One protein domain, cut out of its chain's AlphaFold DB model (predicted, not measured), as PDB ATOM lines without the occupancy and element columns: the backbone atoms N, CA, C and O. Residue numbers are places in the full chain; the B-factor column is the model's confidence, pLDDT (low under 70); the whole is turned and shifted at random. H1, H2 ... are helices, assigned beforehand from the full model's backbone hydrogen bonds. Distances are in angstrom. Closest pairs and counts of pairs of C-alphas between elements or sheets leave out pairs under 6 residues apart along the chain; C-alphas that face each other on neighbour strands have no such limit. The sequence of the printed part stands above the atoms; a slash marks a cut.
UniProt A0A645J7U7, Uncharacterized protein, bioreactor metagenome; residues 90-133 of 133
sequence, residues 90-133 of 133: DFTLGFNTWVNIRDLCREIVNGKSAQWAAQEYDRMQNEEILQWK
ATOM      1  N   ASP A  90      24.446  61.343  40.859       69.38
ATOM      2  CA  ASP A  90      23.131  61.932  40.670       69.38
ATOM      3  C   ASP A  90      22.428  61.975  42.031       69.38
ATOM      4  O   ASP A  90      22.260  60.955  42.695       69.38
ATOM      5  N   PHE A  91      22.065  63.178  42.473       67.00
ATOM      6  CA  PHE A  91      21.445  63.411  43.784       67.00
ATOM      7  C   PHE A  91      19.933  63.216  43.759       67.00
ATOM      8  O   PHE A  91      19.301  63.245  44.812       67.00
ATOM      9  N   THR A  92      19.354  63.038  42.573       67.81
ATOM     10  CA  THR A  92      17.949  62.650  42.421       67.81
ATOM     11  C   THR A  92      17.761  61.150  42.627       67.81
ATOM     12  O   THR A  92      16.652  60.695  42.905       67.81
ATOM     13  N   LEU A  93      18.850  60.381  42.550       68.12
ATOM     14  CA  LEU A  93      18.845  58.950  42.775       68.12
ATOM     15  C   LEU A  93      18.969  58.662  44.274       68.12
ATOM     16  O   LEU A  93      19.947  59.021  44.924       68.12
ATOM     17  N   GLY A  94      17.967  57.972  44.819       69.25
ATOM     18  CA  GLY A  94      17.925  57.551  46.221       69.25
ATOM     19  C   GLY A  94      18.876  56.402  46.573       69.25
ATOM     20  O   GLY A  94      18.760  55.873  47.675       69.25
ATOM     21  N   PHE A  95      19.781  56.014  45.664       73.00
ATOM     22  CA  PHE A  95      20.682  54.878  45.844       73.00
ATOM     23  C   PHE A  95      22.134  55.275  46.095       73.00
ATOM     24  O   PHE A  95      22.645  56.265  45.570       73.00
ATOM     25  N   ASN A  96      22.837  54.468  46.892       75.31
ATOM     26  CA  ASN A  96      24.220  54.755  47.268       75.31
ATOM     27  C   ASN A  96      25.223  54.310  46.191       75.31
ATOM     28  O   ASN A  96      25.817  53.234  46.251       75.31
ATOM     29  N   THR A  97      25.460  55.193  45.223       79.06
ATOM     30  CA  THR A  97      26.382  54.992  44.094       79.06
ATOM     31  C   THR A  97      27.806  54.626  44.541       79.06
ATOM     32  O   THR A  97      28.412  53.689  44.024       79.06
ATOM     33  N   TRP A  98      28.350  55.342  45.528       79.38
ATOM     34  CA  TRP A  98      29.769  55.261  45.893       79.38
ATOM     35  C   TRP A  98      30.158  53.940  46.549       79.38
ATOM     36  O   TRP A  98      31.195  53.360  46.220       79.38
ATOM     37  N   VAL A  99      29.345  53.476  47.499       84.56
ATOM     38  CA  VAL A  99      29.609  52.223  48.216       84.56
ATOM     39  C   VAL A  99      29.498  51.039  47.259       84.56
ATOM     40  O   VAL A  99      30.404  50.205  47.225       84.56
ATOM     41  N   ASN A 100      28.456  51.033  46.426       87.69
ATOM     42  CA  ASN A 100      28.195  49.956  45.478       87.69
ATOM     43  C   ASN A 100      29.311  49.854  44.428       87.69
ATOM     44  O   ASN A 100      29.876  48.777  44.250       87.69
ATOM     45  N   ILE A 101      29.719  50.970  43.804       87.62
ATOM     46  CA  ILE A 101      30.826  50.967  42.829       87.62
ATOM     47  C   ILE A 101      32.132  50.492  43.475       87.62
ATOM     48  O   ILE A 101      32.828  49.659  42.899       87.62
ATOM     49  N   ARG A 102      32.469  50.970  44.682       90.12
ATOM     50  CA  ARG A 102      33.682  50.534  45.396       90.12
ATOM     51  C   ARG A 102      33.703  49.019  45.589       90.12
ATOM     52  O   ARG A 102      34.739  48.393  45.361       90.12
ATOM     53  N   ASP A 103      32.597  48.446  46.050       94.12
ATOM     54  CA  ASP A 103      32.528  47.019  46.360       94.12
ATOM     55  C   ASP A 103      32.515  46.169  45.081       94.12
ATOM     56  O   ASP A 103      33.245  45.183  45.003       94.12
ATOM     57  N   LEU A 104      31.847  46.621  44.018       94.25
ATOM     58  CA  LEU A 104      31.929  45.993  42.696       94.25
ATOM     59  C   LEU A 104      33.346  46.044  42.105       94.25
ATOM     60  O   LEU A 104      33.826  45.047  41.566       94.25
ATOM     61  N   CYS A 105      34.065  47.162  42.245       92.75
ATOM     62  CA  CYS A 105      35.465  47.253  41.827       92.75
ATOM     63  C   CYS A 105      36.361  46.264  42.589       92.75
ATOM     64  O   CYS A 105      37.276  45.692  41.996       92.75
ATOM     65  N   ARG A 106      36.102  46.026  43.883       95.88
ATOM     66  CA  ARG A 106      36.820  44.998  44.660       95.88
ATOM     67  C   ARG A 106      36.545  43.597  44.123       95.88
ATOM     68  O   ARG A 106      37.480  42.815  43.998       95.88
ATOM     69  N   GLU A 107      35.307  43.304  43.742       97.06
ATOM     70  CA  GLU A 107      34.954  42.025  43.121       97.06
ATOM     71  C   GLU A 107      35.641  41.824  41.762       97.06
ATOM     72  O   GLU A 107      36.103  40.720  41.465       97.06
ATOM     73  N   ILE A 108      35.797  42.888  40.966       96.44
ATOM     74  CA  ILE A 108      36.600  42.840  39.733       96.44
ATOM     75  C   ILE A 108      38.059  42.492  40.056       96.44
ATOM     76  O   ILE A 108      38.627  41.589  39.443       96.44
ATOM     77  N   VAL A 109      38.660  43.154  41.050       95.19
ATOM     78  CA  VAL A 109      40.032  42.851  41.506       95.19
ATOM     79  C   VAL A 109      40.156  41.408  42.018       95.19
ATOM     80  O   VAL A 109      41.199  40.783  41.837       95.19
ATOM     81  N   ASN A 110      39.082  40.843  42.576       96.44
ATOM     82  CA  ASN A 110      39.002  39.447  43.015       96.44
ATOM     83  C   ASN A 110      38.690  38.445  41.882       96.44
ATOM     84  O   ASN A 110      38.491  37.258  42.148       96.44
ATOM     85  N   GLY A 111      38.663  38.886  40.619       96.00
ATOM     86  CA  GLY A 111      38.551  38.016  39.445       96.00
ATOM     87  C   GLY A 111      37.174  37.974  38.780       96.00
ATOM     88  O   GLY A 111      36.976  37.177  37.859       96.00
ATOM     89  N   LYS A 112      36.212  38.808  39.195       96.94
ATOM     90  CA  LYS A 112      34.975  39.015  38.420       96.94
ATOM     91  C   LYS A 112      35.247  39.865  37.177       96.94
ATOM     92  O   LYS A 112      36.195  40.641  37.121       96.94
ATOM     93  N   SER A 113      34.398  39.729  36.161       94.44
ATOM     94  CA  SER A 113      34.505  40.539  34.945       94.44
ATOM     95  C   SER A 113      33.836  41.905  35.114       94.44
ATOM     96  O   SER A 113      32.881  42.055  35.875       94.44
ATOM     97  N   ALA A 114      34.290  42.893  34.336       89.38
ATOM     98  CA  ALA A 114      33.624  44.195  34.248       89.38
ATOM     99  C   ALA A 114      32.159  44.062  33.786       89.38
ATOM    100  O   ALA A 114      31.288  44.752  34.302       89.38
ATOM    101  N   GLN A 115      31.877  43.117  32.880       92.94
ATOM    102  CA  GLN A 115      30.517  42.823  32.419       92.94
ATOM    103  C   GLN A 115      29.611  42.352  33.564       92.94
ATOM    104  O   GLN A 115      28.472  42.797  33.669       92.94
ATOM    105  N   TRP A 116      30.116  41.464  34.429       96.38
ATOM    106  CA  TRP A 116      29.374  41.012  35.605       96.38
ATOM    107  C   TRP A 116      29.102  42.176  36.559       96.38
ATOM    108  O   TRP A 116      27.978  42.332  37.021       96.38
ATOM    109  N   ALA A 117      30.108  43.018  36.809       94.31
ATOM    110  CA  ALA A 117      29.959  44.166  37.697       94.31
ATOM    111  C   ALA A 117      28.920  45.173  37.177       94.31
ATOM    112  O   ALA A 117      28.133  45.681  37.967       94.31
ATOM    113  N   ALA A 118      28.875  45.417  35.862       90.81
ATOM    114  CA  ALA A 118      27.859  46.268  35.242       90.81
ATOM    115  C   ALA A 118      26.442  45.692  35.422       90.81
ATOM    116  O   ALA A 118      25.548  46.390  35.884       90.81
ATOM    117  N   GLN A 119      26.256  44.397  35.145       94.94
ATOM    118  CA  GLN A 119      24.964  43.720  35.323       94.94
ATOM    119  C   GLN A 119      24.498  43.715  36.782       94.94
ATOM    120  O   GLN A 119      23.315  43.889  37.068       94.94
ATOM    121  N   GLU A 120      25.427  43.503  37.712       94.88
ATOM    122  CA  GLU A 120      25.127  43.505  39.139       94.88
ATOM    123  C   GLU A 120      24.760  44.910  39.629       94.88
ATOM    124  O   GLU A 120      23.838  45.067  40.430       94.88
ATOM    125  N   TYR A 121      25.416  45.940  39.093       90.75
ATOM    126  CA  TYR A 121      25.065  47.327  39.368       90.75
ATOM    127  C   TYR A 121      23.664  47.681  38.854       90.75
ATOM    128  O   TYR A 121      22.871  48.244  39.609       90.75
ATOM    129  N   ASP A 122      23.314  47.271  37.630       90.12
ATOM    130  CA  ASP A 122      21.965  47.450  37.075       90.12
ATOM    131  C   ASP A 122      20.907  46.749  37.945       90.12
ATOM    132  O   ASP A 122      19.822  47.286  38.188       90.12
ATOM    133  N   ARG A 123      21.213  45.545  38.449       92.25
ATOM    134  CA  ARG A 123      20.332  44.814  39.371       92.25
ATOM    135  C   ARG A 123      20.110  45.600  40.666       92.25
ATOM    136  O   ARG A 123      18.957  45.801  41.047       92.25
ATOM    137  N   MET A 124      21.184  46.072  41.307       89.25
ATOM    138  CA  MET A 124      21.121  46.876  42.538       89.25
ATOM    139  C   MET A 124      20.284  48.145  42.340       89.25
ATOM    140  O   MET A 124      19.412  48.444  43.156       89.25
ATOM    141  N   GLN A 125      20.500  48.867  41.237       84.94
ATOM    142  CA  GLN A 125      19.740  50.077  40.917       84.94
ATOM    143  C   GLN A 125      18.246  49.791  40.751       84.94
ATOM    144  O   GLN A 125      17.418  50.508  41.311       84.94
ATOM    145  N   ASN A 126      17.890  48.737  40.014       86.81
ATOM    146  CA  ASN A 126      16.491  48.358  39.814       86.81
ATOM    147  C   ASN A 126      15.800  47.980  41.132       86.81
ATOM    148  O   ASN A 126      14.654  48.371  41.353       86.81
ATOM    149  N   GLU A 127      16.485  47.249  42.014       87.31
ATOM    150  CA  GLU A 127      15.954  46.883  43.332       87.31
ATOM    151  C   GLU A 127      15.699  48.099  44.214       87.31
ATOM    152  O   GLU A 127      14.661  48.165  44.869       87.31
ATOM    153  N   GLU A 128      16.611  49.069  44.213       81.00
ATOM    154  CA  GLU A 128      16.424  50.294  44.979       81.00
ATOM    155  C   GLU A 128      15.304  51.154  44.393       81.00
ATOM    156  O   GLU A 128      14.408  51.540  45.135       81.00
ATOM    157  N   ILE A 129      15.258  51.381  43.074       79.44
ATOM    158  CA  ILE A 129      14.186  52.161  42.418       79.44
ATOM    159  C   ILE A 129      12.792  51.600  42.744       79.44
ATOM    160  O   ILE A 129      11.846  52.366  42.934       79.44
ATOM    161  N   LEU A 130      12.651  50.275  42.832       77.12
ATOM    162  CA  LEU A 130      11.387  49.630  43.197       77.12
ATOM    163  C   LEU A 130      10.938  49.923  44.638       77.12
ATOM    164  O   LEU A 130       9.744  49.833  44.903       77.12
ATOM    165  N   GLN A 131      11.845  50.287  45.546       73.12
ATOM    166  CA  GLN A 131      11.513  50.645  46.934       73.12
ATOM    167  C   GLN A 131      10.990  52.082  47.082       73.12
ATOM    168  O   GLN A 131      10.409  52.409  48.114       73.12
ATOM    169  N   TRP A 132      11.182  52.930  46.066       62.53
ATOM    170  CA  TRP A 132      10.742  54.332  46.057       62.53
ATOM    171  C   TRP A 132       9.430  54.559  45.281       62.53
ATOM    172  O   TRP A 132       9.043  55.709  45.065       62.53
ATOM    173  N   LYS A 133       8.756  53.484  44.850       53.44
ATOM    174  CA  LYS A 133       7.387  53.515  44.305       53.44
ATOM    175  C   LYS A 133       6.360  53.245  45.395       53.44
ATOM    176  O   LYS A 133       5.295  53.897  45.339       53.44
TER     177      LYS A 133
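AT A GLANCE: This is residues 90 to 133 of the 133 residues of an uncharacterized protein of bioreactor metagenome (UniProt A0A645J7U7). Two helices lie side by side as a helical hairpin, H1 folding back by a tight turn into the longer H2, whose far part runs on beyond H1. The first residues, 90 to 96, form a loop without a named element. The printed part has 44 residues with two named helices, H1 then H2, and no named strand; its class is all helix. It is a rod, only just loose and close to compact, with a radius of gyration of the C-alphas of 11.2 A and spans of 35 by 16 by 12 A.

IN THESE COORDINATES: H1 is residues 97 to 109, 18.5 A from first to last C-alpha, beginning at C-alpha 97 (26.382, 54.992, 44.094). H2 is residues 114 to 131, 26.3 A long, ending at C-alpha 131 (11.513, 50.645, 46.934).

HOW THE PARTS SIT: H1 and H2 touch, the closest C-alphas being those of Leu 104 and Ala 117, 5.7 A apart. H2 touches H1 with residues 114 to 121 alone. They run opposite ways at a shallow tilt of 28 degrees. Every O i to N i+4 pair is within hydrogen-bond range in H1, and 13 of 14 in H2.

THE WHOLE: The C-alphas farthest apart, those of Gly 111 and Lys 133, are 35.1 A apart. The printed part has no cut, and the link from H1 to H2 is tight. Mean pLDDT of the printed part is 85.2; residues 90 to 94 and 132 to 133 are under 70.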